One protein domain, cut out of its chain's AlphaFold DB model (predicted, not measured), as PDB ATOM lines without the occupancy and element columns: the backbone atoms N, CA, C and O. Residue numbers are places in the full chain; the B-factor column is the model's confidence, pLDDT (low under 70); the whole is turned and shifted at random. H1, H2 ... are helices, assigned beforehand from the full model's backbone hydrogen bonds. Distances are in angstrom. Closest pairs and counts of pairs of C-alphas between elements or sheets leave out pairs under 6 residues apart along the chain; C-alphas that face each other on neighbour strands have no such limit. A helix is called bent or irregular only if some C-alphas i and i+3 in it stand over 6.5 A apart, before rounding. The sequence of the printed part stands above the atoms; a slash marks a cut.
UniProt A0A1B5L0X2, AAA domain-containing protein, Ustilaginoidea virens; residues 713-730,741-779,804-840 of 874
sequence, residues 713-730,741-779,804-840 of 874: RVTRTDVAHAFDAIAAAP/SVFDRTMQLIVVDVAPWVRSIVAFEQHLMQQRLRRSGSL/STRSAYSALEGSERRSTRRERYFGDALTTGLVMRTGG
ATOM      1  N   ARG A 713     192.936 180.273 102.851       64.12
ATOM      2  CA  ARG A 713     192.852 181.491 103.640       64.12
ATOM      3  C   ARG A 713     192.955 181.067 105.086       64.12
ATOM      4  O   ARG A 713     192.113 180.319 105.569       64.12
ATOM      5  N   VAL A 714     194.011 181.525 105.744       71.88
ATOM      6  CA  VAL A 714     194.247 181.262 107.159       71.88
ATOM      7  C   VAL A 714     193.012 181.731 107.924       71.88
ATOM      8  O   VAL A 714     192.675 182.913 107.898       71.88
ATOM      9  N   THR A 715     192.307 180.808 108.568       75.50
ATOM     10  CA  THR A 715     191.122 181.125 109.369       75.50
ATOM     11  C   THR A 715     191.522 181.485 110.795       75.50
ATOM     12  O   THR A 715     192.639 181.212 111.250       75.50
ATOM     13  N   ARG A 716     190.590 182.056 111.568       77.75
ATOM     14  CA  ARG A 716     190.833 182.315 112.993       77.75
ATOM     15  C   ARG A 716     191.163 181.035 113.769       77.75
ATOM     16  O   ARG A 716     191.963 181.090 114.701       77.75
ATOM     17  N   THR A 717     190.573 179.914 113.363       75.06
ATOM     18  CA  THR A 717     190.818 178.587 113.933       75.06
ATOM     19  C   THR A 717     192.238 178.107 113.641       75.06
ATOM     20  O   THR A 717     192.896 177.582 114.534       75.06
ATOM     21  N   ASP A 718     192.763 178.360 112.438       76.88
ATOM     22  CA  ASP A 718     194.154 178.026 112.095       76.88
ATOM     23  C   ASP A 718     195.147 178.841 112.934       76.88
ATOM     24  O   ASP A 718     196.116 178.300 113.463       76.88
ATOM     25  N   VAL A 719     194.866 180.136 113.123       81.44
ATOM     26  CA  VAL A 719     195.646 181.017 114.011       81.44
ATOM     27  C   VAL A 719     195.573 180.532 115.462       81.44
ATOM     28  O   VAL A 719     196.596 180.480 116.139       81.44
ATOM     29  N   ALA A 720     194.389 180.144 115.937       78.62
ATOM     30  CA  ALA A 720     194.194 179.605 117.281       78.62
ATOM     31  C   ALA A 720     195.021 178.325 117.495       78.62
ATOM     32  O   ALA A 720     195.831 178.242 118.414       78.62
ATOM     33  N   HIS A 721     194.934 177.356 116.582       75.00
ATOM     34  CA  HIS A 721     195.745 176.139 116.656       75.00
ATOM     35  C   HIS A 721     197.252 176.404 116.583       75.00
ATOM     36  O   HIS A 721     198.027 175.696 117.229       75.00
ATOM     37  N   ALA A 722     197.675 177.411 115.817       82.62
ATOM     38  CA  ALA A 722     199.076 177.781 115.709       82.62
ATOM     39  C   ALA A 722     199.609 178.481 116.967       82.62
ATOM     40  O   ALA A 722     200.769 178.266 117.301       82.62
ATOM     41  N   PHE A 723     198.811 179.305 117.657       85.12
ATOM     42  CA  PHE A 723     199.330 180.211 118.689       85.12
ATOM     43  C   PHE A 723     198.724 180.062 120.094       85.12
ATOM     44  O   PHE A 723     199.368 180.474 121.058       85.12
ATOM     45  N   ASP A 724     197.561 179.432 120.273       78.31
ATOM     46  CA  ASP A 724     196.909 179.315 121.592       78.31
ATOM     47  C   ASP A 724     197.736 178.484 122.581       78.31
ATOM     48  O   ASP A 724     197.684 178.709 123.790       78.31
ATOM     49  N   ALA A 725     198.584 177.580 122.082       76.75
ATOM     50  CA  ALA A 725     199.558 176.857 122.899       76.75
ATOM     51  C   ALA A 725     200.523 177.795 123.657       76.75
ATOM     52  O   ALA A 725     201.072 177.408 124.685       76.75
ATOM     53  N   ILE A 726     200.724 179.025 123.169       79.75
ATOM     54  CA  ILE A 726     201.530 180.064 123.828       79.75
ATOM     55  C   ILE A 726     200.740 180.715 124.973       79.75
ATOM     56  O   ILE A 726     201.326 181.095 125.985       79.75
ATOM     57  N   ALA A 727     199.417 180.836 124.821       74.38
ATOM     58  CA  ALA A 727     198.512 181.403 125.820       74.38
ATOM     59  C   ALA A 727     198.156 180.414 126.942       74.38
ATOM     60  O   ALA A 727     197.861 180.826 128.064       74.38
ATOM     61  N   ALA A 728     198.177 179.111 126.652       67.12
ATOM     62  CA  ALA A 728     197.825 178.069 127.604       67.12
ATOM     63  C   ALA A 728     198.850 177.992 128.748       67.12
ATOM     64  O   ALA A 728     199.974 177.512 128.583       67.12
ATOM     65  N   ALA A 729     198.469 178.445 129.947       60.47
ATOM     66  CA  ALA A 729     199.342 178.320 131.107       60.47
ATOM     67  C   ALA A 729     199.541 176.829 131.470       60.47
ATOM     68  O   ALA A 729     198.563 176.093 131.620       60.47
ATOM     69  N   PRO A 730     200.786 176.368 131.706       57.38
ATOM     70  CA  PRO A 730     201.114 174.946 131.881       57.38
ATOM     71  C   PRO A 730     200.511 174.293 133.142       57.38
ATOM     72  O   PRO A 730     200.696 173.097 133.360       57.38
ATOM     73  N   SER A 741     194.172 186.829 126.948       68.88
ATOM     74  CA  SER A 741     195.407 186.651 126.188       68.88
ATOM     75  C   SER A 741     195.464 187.593 124.982       68.88
ATOM     76  O   SER A 741     194.446 187.989 124.411       68.88
ATOM     77  N   VAL A 742     196.676 187.926 124.520       70.62
ATOM     78  CA  VAL A 742     196.869 188.599 123.218       70.62
ATOM     79  C   VAL A 742     196.325 187.726 122.080       70.62
ATOM     80  O   VAL A 742     195.814 188.247 121.091       70.62
ATOM     81  N   PHE A 743     196.352 186.405 122.272       75.19
ATOM     82  CA  PHE A 743     195.800 185.425 121.344       75.19
ATOM     83  C   PHE A 743     194.283 185.249 121.454       75.19
ATOM     84  O   PHE A 743     193.737 184.528 120.636       75.19
ATOM     85  N   ASP A 744     193.586 185.957 122.356       70.75
ATOM     86  CA  ASP A 744     192.111 186.015 122.407       70.75
ATOM     87  C   ASP A 744     191.542 187.227 121.645       70.75
ATOM     88  O   ASP A 744     190.328 187.413 121.552       70.75
ATOM     89  N   ARG A 745     192.410 188.085 121.091       71.88
ATOM     90  CA  ARG A 745     192.010 189.304 120.373       71.88
ATOM     91  C   ARG A 745     191.658 189.034 118.904       71.88
ATOM     92  O   ARG A 745     191.642 187.892 118.431       71.88
ATOM     93  N   THR A 746     191.338 190.112 118.182       77.50
ATOM     94  CA  THR A 746     191.043 190.078 116.747       77.50
ATOM     95  C   THR A 746     192.212 189.484 115.966       77.50
ATOM     96  O   THR A 746     193.381 189.739 116.257       77.50
ATOM     97  N   MET A 747     191.882 188.693 114.942       80.06
ATOM     98  CA  MET A 747     192.865 187.986 114.117       80.06
ATOM     99  C   MET A 747     193.928 188.927 113.537       80.06
ATOM    100  O   MET A 747     195.100 188.576 113.502       80.06
ATOM    101  N   GLN A 748     193.528 190.137 113.134       82.12
ATOM    102  CA  GLN A 748     194.413 191.131 112.530       82.12
ATOM    103  C   GLN A 748     195.582 191.517 113.446       82.12
ATOM    104  O   GLN A 748     196.720 191.516 112.992       82.12
ATOM    105  N   LEU A 749     195.326 191.781 114.732       81.38
ATOM    106  CA  LEU A 749     196.386 192.127 115.687       81.38
ATOM    107  C   LEU A 749     197.356 190.960 115.883       81.38
ATOM    108  O   LEU A 749     198.566 191.148 115.936       81.38
ATOM    109  N   ILE A 750     196.836 189.733 115.942       85.69
ATOM    110  CA  ILE A 750     197.679 188.542 116.078       85.69
ATOM    111  C   ILE A 750     198.568 188.391 114.841       85.69
ATOM    112  O   ILE A 750     199.774 188.212 114.980       85.69
ATOM    113  N   VAL A 751     197.991 188.483 113.642       85.38
ATOM    114  CA  VAL A 751     198.685 188.220 112.372       85.38
ATOM    115  C   VAL A 751     199.695 189.310 112.012       85.38
ATOM    116  O   VAL A 751     200.763 188.975 111.502       85.38
ATOM    117  N   VAL A 752     199.376 190.581 112.271       83.81
ATOM    118  CA  VAL A 752     200.238 191.724 111.928       83.81
ATOM    119  C   VAL A 752     201.291 191.972 113.005       83.81
ATOM    120  O   VAL A 752     202.457 192.161 112.667       83.81
ATOM    121  N   ASP A 753     200.924 191.917 114.290       84.56
ATOM    122  CA  ASP A 753     201.822 192.385 115.352       84.56
ATOM    123  C   ASP A 753     202.611 191.261 116.022       84.56
ATOM    124  O   ASP A 753     203.758 191.477 116.397       84.56
ATOM    125  N   VAL A 754     202.022 190.074 116.219       86.62
ATOM    126  CA  VAL A 754     202.600 189.020 117.084       86.62
ATOM    127  C   VAL A 754     203.176 187.863 116.280       86.62
ATOM    128  O   VAL A 754     204.309 187.434 116.508       86.62
ATOM    129  N   ALA A 755     202.398 187.353 115.329       88.62
ATOM    130  CA  ALA A 755     202.730 186.191 114.524       88.62
ATOM    131  C   ALA A 755     204.072 186.322 113.773       88.62
ATOM    132  O   ALA A 755     204.801 185.329 113.757       88.62
ATOM    133  N   PRO A 756     204.473 187.494 113.226       88.88
ATOM    134  CA  PRO A 756     205.782 187.656 112.593       88.88
ATOM    135  C   PRO A 756     206.943 187.337 113.537       88.88
ATOM    136  O   PRO A 756     207.855 186.604 113.163       88.88
ATOM    137  N   TRP A 757     206.887 187.810 114.787       86.94
ATOM    138  CA  TRP A 757     207.931 187.544 115.779       86.94
ATOM    139  C   TRP A 757     207.990 186.071 116.157       86.94
ATOM    140  O   TRP A 757     209.073 185.491 116.212       86.94
ATOM    141  N   VAL A 758     206.828 185.455 116.390       88.38
ATOM    142  CA  VAL A 758     206.748 184.029 116.726       88.38
ATOM    143  C   VAL A 758     207.300 183.184 115.576       88.38
ATOM    144  O   VAL A 758     208.123 182.304 115.826       88.38
ATOM    145  N   ARG A 759     206.930 183.486 114.321       88.50
ATOM    146  CA  ARG A 759     207.470 182.816 113.127       88.50
ATOM    147  C   ARG A 759     208.985 182.955 113.036       88.50
ATOM    148  O   ARG A 759     209.659 181.946 112.871       88.50
ATOM    149  N   SER A 760     209.532 184.157 113.210       85.25
ATOM    150  CA  SER A 760     210.984 184.379 113.159       85.25
ATOM    151  C   SER A 760     211.740 183.606 114.243       85.25
ATOM    152  O   SER A 760     212.775 183.006 113.961       85.25
ATOM    153  N   ILE A 761     211.209 183.557 115.471       85.62
ATOM    154  CA  ILE A 761     211.804 182.783 116.573       85.62
ATOM    155  C   ILE A 761     211.773 181.283 116.254       85.62
ATOM    156  O   ILE A 761     212.793 180.605 116.369       85.62
ATOM    157  N   VAL A 762     210.618 180.764 115.828       85.81
ATOM    158  CA  VAL A 762     210.438 179.341 115.509       85.81
ATOM    159  C   VAL A 762     211.295 178.922 114.310       85.81
ATOM    160  O   VAL A 762     211.941 177.875 114.363       85.81
ATOM    161  N   ALA A 763     211.362 179.742 113.258       83.62
ATOM    162  CA  ALA A 763     212.205 179.505 112.088       83.62
ATOM    163  C   ALA A 763     213.694 179.490 112.459       83.62
ATOM    164  O   ALA A 763     214.435 178.604 112.030       83.62
ATOM    165  N   PHE A 764     214.131 180.422 113.311       82.19
ATOM    166  CA  PHE A 764     215.501 180.454 113.818       82.19
ATOM    167  C   PHE A 764     215.842 179.190 114.628       82.19
ATOM    168  O   PHE A 764     216.889 178.576 114.409       82.19
ATOM    169  N   GLU A 765     214.946 178.744 115.516       80.19
ATOM    170  CA  GLU A 765     215.132 177.497 116.272       80.19
ATOM    171  C   GLU A 765     215.176 176.262 115.363       80.19
ATOM    172  O   GLU A 765     216.024 175.380 115.552       80.19
ATOM    173  N   GLN A 766     214.299 176.194 114.356       81.12
ATOM    174  CA  GLN A 766     214.281 175.114 113.370       81.12
ATOM    175  C   GLN A 766     215.589 175.081 112.574       81.12
ATOM    176  O   GLN A 766     216.183 174.012 112.421       81.12
ATOM    177  N   HIS A 767     216.085 176.239 112.135       79.06
ATOM    178  CA  HIS A 767     217.357 176.354 111.431       79.06
ATOM    179  C   HIS A 767     218.534 175.880 112.298       79.06
ATOM    180  O   HIS A 767     219.349 175.066 111.854       79.06
ATOM    181  N   LEU A 768     218.597 176.308 113.564       75.38
ATOM    182  CA  LEU A 768     219.625 175.868 114.512       75.38
ATOM    183  C   LEU A 768     219.568 174.345 114.737       75.38
ATOM    184  O   LEU A 768     220.604 173.673 114.798       75.38
ATOM    185  N   MET A 769     218.361 173.778 114.811       74.12
ATOM    186  CA  MET A 769     218.146 172.337 114.940       74.12
ATOM    187  C   MET A 769     218.571 171.570 113.677       74.12
ATOM    188  O   MET A 769     219.244 170.544 113.786       74.12
ATOM    189  N   GLN A 770     218.259 172.072 112.481       75.69
ATOM    190  CA  GLN A 770     218.705 171.484 111.213       75.69
ATOM    191  C   GLN A 770     220.231 171.530 111.072       75.69
ATOM    192  O   GLN A 770     220.849 170.521 110.728       75.69
ATOM    193  N   GLN A 771     220.873 172.656 111.408       73.69
ATOM    194  CA  GLN A 771     222.336 172.749 111.449       73.69
ATOM    195  C   GLN A 771     222.938 171.740 112.430       73.69
ATOM    196  O   GLN A 771     223.968 171.123 112.150       73.69
ATOM    197  N   ARG A 772     222.285 171.538 113.578       71.06
ATOM    198  CA  ARG A 772     222.700 170.550 114.571       71.06
ATOM    199  C   ARG A 772     222.605 169.123 114.028       71.06
ATOM    200  O   ARG A 772     223.547 168.355 114.220       71.06
ATOM    201  N   LEU A 773     221.518 168.783 113.333       68.88
ATOM    202  CA  LEU A 773     221.355 167.488 112.667       68.88
ATOM    203  C   LEU A 773     222.442 167.279 111.604       68.88
ATOM    204  O   LEU A 773     223.152 166.275 111.669       68.88
ATOM    205  N   ARG A 774     222.676 168.271 110.732       70.50
ATOM    206  CA  ARG A 774     223.736 168.249 109.706       70.50
ATOM    207  C   ARG A 774     225.133 168.045 110.304       70.50
ATOM    208  O   ARG A 774     225.875 167.175 109.855       70.50
ATOM    209  N   ARG A 775     225.485 168.780 111.368       65.44
ATOM    210  CA  ARG A 775     226.778 168.635 112.069       65.44
ATOM    211  C   ARG A 775     226.917 167.286 112.783       65.44
ATOM    212  O   ARG A 775     228.015 166.742 112.840       65.44
ATOM    213  N   SER A 776     225.822 166.730 113.309       62.91
ATOM    214  CA  SER A 776     225.834 165.411 113.959       62.91
ATOM    215  C   SER A 776     225.920 164.243 112.969       62.91
ATOM    216  O   SER A 776     226.589 163.256 113.269       62.91
ATOM    217  N   GLY A 777     225.310 164.373 111.784       58.75
ATOM    218  CA  GLY A 777     225.391 163.389 110.699       58.75
ATOM    219  C   GLY A 777     226.744 163.405 109.981       58.75
ATOM    220  O   GLY A 777     227.296 162.349 109.684       58.75
ATOM    221  N   SER A 778     227.338 164.589 109.792       55.28
ATOM    222  CA  SER A 778     228.643 164.750 109.133       55.28
ATOM    223  C   SER A 778     229.806 164.098 109.902       55.28
ATOM    224  O   SER A 778     230.738 163.589 109.284       55.28
ATOM    225  N   LEU A 779     229.736 164.019 111.236       52.72
ATOM    226  CA  LEU A 779     230.776 163.389 112.064       52.72
ATOM    227  C   LEU A 779     230.793 161.848 112.005       52.72
ATOM    228  O   LEU A 779     231.769 161.247 112.449       52.72
ATOM    229  N   SER A 804     219.823 167.386 125.546       60.38
ATOM    230  CA  SER A 804     219.267 168.753 125.671       60.38
ATOM    231  C   SER A 804     219.957 169.576 126.775       60.38
ATOM    232  O   SER A 804     219.331 170.061 127.715       60.38
ATOM    233  N   THR A 805     221.286 169.710 126.715       62.22
ATOM    234  CA  THR A 805     222.062 170.435 127.740       62.22
ATOM    235  C   THR A 805     222.411 171.859 127.305       62.22
ATOM    236  O   THR A 805     222.749 172.094 126.149       62.22
ATOM    237  N   ARG A 806     222.432 172.810 128.251       62.47
ATOM    238  CA  ARG A 806     222.804 174.228 128.031       62.47
ATOM    239  C   ARG A 806     224.177 174.405 127.363       62.47
ATOM    240  O   ARG A 806     224.371 175.284 126.534       62.47
ATOM    241  N   SER A 807     225.116 173.520 127.688       58.16
ATOM    242  CA  SER A 807     226.444 173.447 127.072       58.16
ATOM    243  C   SER A 807     226.420 173.048 125.593       58.16
ATOM    244  O   SER A 807     227.314 173.450 124.859       58.16
ATOM    245  N   ALA A 808     225.414 172.286 125.148       62.88
ATOM    246  CA  ALA A 808     225.262 171.902 123.747       62.88
ATOM    247  C   ALA A 808     224.684 173.051 122.902       62.88
ATOM    248  O   ALA A 808     225.118 173.230 121.772       62.88
ATOM    249  N   TYR A 809     223.768 173.850 123.464       65.62
ATOM    250  CA  TYR A 809     223.212 175.039 122.802       65.62
ATOM    251  C   TYR A 809     224.227 176.191 122.714       65.62
ATOM    252  O   TYR A 809     224.434 176.737 121.636       65.62
ATOM    253  N   SER A 810     224.964 176.473 123.796       67.50
ATOM    254  CA  SER A 810     226.028 177.501 123.816       67.50
ATOM    255  C   SER A 810     227.134 177.233 122.784       67.50
ATOM    256  O   SER A 810     227.652 178.160 122.171       67.50
ATOM    257  N   ALA A 811     227.461 175.960 122.528       63.94
ATOM    258  CA  ALA A 811     228.439 175.577 121.509       63.94
ATOM    259  C   ALA A 811     227.931 175.741 120.061       63.94
ATOM    260  O   ALA A 811     228.743 175.821 119.144       63.94
ATOM    261  N   LEU A 812     226.610 175.764 119.844       62.88
ATOM    262  CA  LEU A 812     225.999 175.963 118.525       62.88
ATOM    263  C   LEU A 812     225.824 177.447 118.199       62.88
ATOM    264  O   LEU A 812     226.145 177.855 117.089       62.88
ATOM    265  N   GLU A 813     225.351 178.230 119.168       65.25
ATOM    266  CA  GLU A 813     225.075 179.665 119.020       65.25
ATOM    267  C   GLU A 813     226.335 180.543 119.101       65.25
ATOM    268  O   GLU A 813     226.285 181.717 118.752       65.25
ATOM    269  N   GLY A 814     227.459 180.016 119.606       61.84
ATOM    270  CA  GLY A 814     228.668 180.813 119.864       61.84
ATOM    271  C   GLY A 814     228.511 181.811 121.022       61.84
ATOM    272  O   GLY A 814     229.367 182.670 121.218       61.84
ATOM    273  N   SER A 815     227.424 181.697 121.792       62.19
ATOM    274  CA  SER A 815     227.066 182.578 122.904       62.19
ATOM    275  C   SER A 815     227.694 182.120 124.229       62.19
ATOM    276  O   SER A 815     227.944 180.929 124.456       62.19
ATOM    277  N   GLU A 816     227.963 183.060 125.143       65.81
ATOM    278  CA  GLU A 816     228.452 182.732 126.486       65.81
ATOM    279  C   GLU A 816     227.450 181.846 127.242       65.81
ATOM    280  O   GLU A 816     226.257 182.130 127.308       65.81
ATOM    281  N   ARG A 817     227.942 180.813 127.939       59.81
ATOM    282  CA  ARG A 817     227.105 179.847 128.687       59.81
ATOM    283  C   ARG A 817     226.116 180.490 129.665       59.81
ATOM    284  O   ARG A 817     225.156 179.838 130.073       59.81
ATOM    285  N   ARG A 818     226.383 181.723 130.109       58.09
ATOM    286  CA  ARG A 818     225.538 182.475 131.042       58.09
ATOM    287  C   ARG A 818     224.361 183.164 130.345       58.09
ATOM    288  O   ARG A 818     223.326 183.302 130.995       58.09
ATOM    289  N   SER A 819     224.491 183.520 129.065       60.50
ATOM    290  CA  SER A 819     223.439 184.142 128.249       60.50
ATOM    291  C   SER A 819     222.619 183.127 127.448       60.50
ATOM    292  O   SER A 819     221.438 183.364 127.224       60.50
ATOM    293  N   THR A 820     223.178 181.959 127.105       60.00
ATOM    294  CA  THR A 820     222.444 180.906 126.376       60.00
ATOM    295  C   THR A 820     221.295 180.341 127.222       60.00
ATOM    296  O   THR A 820     221.520 179.872 128.350       60.00
ATOM    297  N   ARG A 821     220.060 180.361 126.705       62.75
ATOM    298  CA  ARG A 821     218.871 179.789 127.365       62.75
ATOM    299  C   ARG A 821     218.942 178.251 127.352       62.75
ATOM    300  O   ARG A 821     219.549 177.647 126.475       62.75
ATOM    301  N   ARG A 822     218.387 177.595 128.380       54.69
ATOM    302  CA  ARG A 822     218.384 176.118 128.513       54.69
ATOM    303  C   ARG A 822     217.202 175.454 127.793       54.69
ATOM    304  O   ARG A 822     217.296 174.278 127.452       54.69
ATOM    305  N   GLU A 823     216.113 176.190 127.622       62.88
ATOM    306  CA  GLU A 823     214.816 175.719 127.127       62.88
ATOM    307  C   GLU A 823     214.488 176.400 125.800       62.88
ATOM    308  O   GLU A 823     214.964 177.513 125.558       62.88
ATOM    309  N   ARG A 824     213.671 175.733 124.977       67.06
ATOM    310  CA  ARG A 824     213.062 176.330 123.783       67.06
ATOM    311  C   ARG A 824     212.307 177.607 124.158       67.06
ATOM    312  O   ARG A 824     211.839 177.753 125.293       67.06
ATOM    313  N   TYR A 825     212.200 178.536 123.215       70.88
ATOM    314  CA  TYR A 825     211.453 179.774 123.403       70.88
ATOM    315  C   TYR A 825     209.985 179.501 123.729       70.88
ATOM    316  O   TYR A 825     209.446 180.142 124.634       70.88
ATOM    317  N   PHE A 826     209.401 178.503 123.063       78.81
ATOM    318  CA  PHE A 826     208.044 178.011 123.281       78.81
ATOM    319  C   PHE A 826     208.053 176.548 123.753       78.81
ATOM    320  O   PHE A 826     209.009 175.811 123.509       78.81
ATOM    321  N   GLY A 827     207.006 176.134 124.477       70.06
ATOM    322  CA  GLY A 827     206.868 174.761 124.974       70.06
ATOM    323  C   GLY A 827     206.622 173.734 123.861       70.06
ATOM    324  O   GLY A 827     206.323 174.093 122.726       70.06
ATOM    325  N   ASP A 828     206.683 172.443 124.201       67.69
ATOM    326  CA  ASP A 828     206.542 171.336 123.234       67.69
ATOM    327  C   ASP A 828     205.143 171.218 122.596       67.69
ATOM    328  O   ASP A 828     204.965 170.467 121.643       67.69
ATOM    329  N   ALA A 829     204.154 171.963 123.095       68.31
ATOM    330  CA  ALA A 829     202.809 172.021 122.524       68.31
ATOM    331  C   ALA A 829     202.725 172.869 121.237       68.31
ATOM    332  O   ALA A 829     201.740 172.768 120.507       68.31
ATOM    333  N   LEU A 830     203.734 173.704 120.946       78.75
ATOM    334  CA  LEU A 830     203.758 174.545 119.749       78.75
ATOM    335  C   LEU A 830     204.311 173.767 118.546       78.75
ATOM    336  O   LEU A 830     205.445 173.289 118.572       78.75
ATOM    337  N   THR A 831     203.537 173.679 117.463       80.56
ATOM    338  CA  THR A 831     203.954 172.969 116.242       80.56
ATOM    339  C   THR A 831     204.566 173.933 115.227       80.56
ATOM    340  O   THR A 831     203.880 174.823 114.725       80.56
ATOM    341  N   THR A 832     205.838 173.724 114.868       81.06
ATOM    342  CA  THR A 832     206.577 174.568 113.910       81.06
ATOM    343  C   THR A 832     205.868 174.719 112.565       81.06
ATOM    344  O   THR A 832     205.714 175.839 112.084       81.06
ATOM    345  N   GLY A 833     205.375 173.618 111.988       79.56
ATOM    346  CA  GLY A 833     204.673 173.650 110.702       79.56
ATOM    347  C   GLY A 833     203.415 174.523 110.729       79.56
ATOM    348  O   GLY A 833     203.217 175.334 109.831       79.56
ATOM    349  N   LEU A 834     202.599 174.433 111.787       80.50
ATOM    350  CA  LEU A 834     201.373 175.233 111.916       80.50
ATOM    351  C   LEU A 834     201.680 176.729 112.025       80.50
ATOM    352  O   LEU A 834     201.039 177.534 111.357       80.50
ATOM    353  N   VAL A 835     202.692 177.096 112.815       86.19
ATOM    354  CA  VAL A 835     203.121 178.492 112.977       86.19
ATOM    355  C   VAL A 835     203.608 179.076 111.655       86.19
ATOM    356  O   VAL A 835     203.172 180.163 111.274       86.19
ATOM    357  N   MET A 836     204.475 178.361 110.932       84.50
ATOM    358  CA  MET A 836     205.027 178.853 109.667       84.50
ATOM    359  C   MET A 836     203.952 178.985 108.584       84.50
ATOM    360  O   MET A 836     203.926 179.997 107.889       84.50
ATOM    361  N   ARG A 837     202.996 178.046 108.524       80.81
ATOM    362  CA  ARG A 837     201.856 178.096 107.592       80.81
ATOM    363  C   ARG A 837     201.004 179.361 107.726       80.81
ATOM    364  O   ARG A 837     200.438 179.808 106.737       80.81
ATOM    365  N   THR A 838     200.942 179.987 108.907       85.12
ATOM    366  CA  THR A 838     200.190 181.249 109.083       85.12
ATOM    367  C   THR A 838     200.777 182.445 108.322       85.12
ATOM    368  O   THR A 838     200.115 183.476 108.233       85.12
ATOM    369  N   GLY A 839     202.019 182.354 107.827       76.38
ATOM    370  CA  GLY A 839     202.685 183.418 107.069       76.38
ATOM    371  C   GLY A 839     202.537 183.316 105.547       76.38
ATOM    372  O   GLY A 839     202.853 184.284 104.864       76.38
ATOM    373  N   GLY A 840     202.055 182.183 105.023       76.06
ATOM    374  CA  GLY A 840     202.097 181.866 103.592       76.06
ATOM    375  C   GLY A 840     203.474 181.382 103.116       76.06
ATOM    376  O   GLY A 840     204.479 181.533 103.817       76.06
TER     377      GLY A 840
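This is residues 713 to 730, 741 to 779 and 804 to 840 of the 874 residues of the protein "AAA domain-containing protein" of Ustilaginoidea virens (UniProt A0A1B5L0X2). One long, kinked helix, H2, makes the length of the domain, with the short helices H1 and H4 packed together near its first half and middle. The short helix H3 lies near the other end of H2, and an unnamed stretch, residues 814 to 831, runs back from H3 to H4. The printed part has 94 residues with four named helices, in the order H1, H2, H3, H4, and no named strand: the class is all helix. It is only just loose, close to compact, with a radius of gyration of the C-alphas of 15.3 A, and elongated, spanning 45 by 27 by 21 A.

H1, residues 716 to 727, and H2, residues 747 to 778, only just touch, with 3 pairs of C-alphas within 8 A; the closest are Arg 716 and Met 747, 6.1 A. H1 touches H4, residues 832 to 837, with residues 718 to 723 alone, the closest C-alphas being Ala 722 and Val 835, 4.9 A; the tilt of 36 degrees, opposite ways, is only just steep. H2 touches H4 with residues 755 to 766 alone, closest at the C-alphas of Arg 759 and Met 836, 5.8 A, at a steep tilt of 47 degrees, opposite ways. The helix packing is mostly crossed, with no touching pair at a shallow tilt. H3, residues 806 to 813, is close to H2 but not clearly touching, about perpendicular at 83 degrees; the closest C-alphas, Arg 772 and Leu 812, are 7.5 A apart. H3 is apart from H1 and H4. Every O i to N i+4 pair is within hydrogen-bond range in H4, against 5 of 8 in H1, 25 of 28 in H2 and 3 of 4 in H3.

H1 begins at C-alpha 716 (190.833, 182.315, 112.993), is 15.0 A long and is irregular, with C-alphas 722 and 725 7.3 A apart. H2 is 43.0 A long, has a kink of 48 degrees near residue 755 and is only just irregular, with C-alphas 753 and 756 6.8 A apart. H3 is 10.8 A long; H4, 8.6 A, ends at C-alpha 837 (201.856, 178.096, 107.592).

The farthest C-alphas, Thr 746 and Leu 779, are 48.1 A apart. Residues 731 to 740 and 780 to 803 are not printed, with C-alpha gaps of 14.2 A and 18.6 A across the cuts; the link from H3 to H4 is long, 18 residues. Mean pLDDT of the printed part is 73.4, and 34 residues are under 70, among them residues 804 to 824.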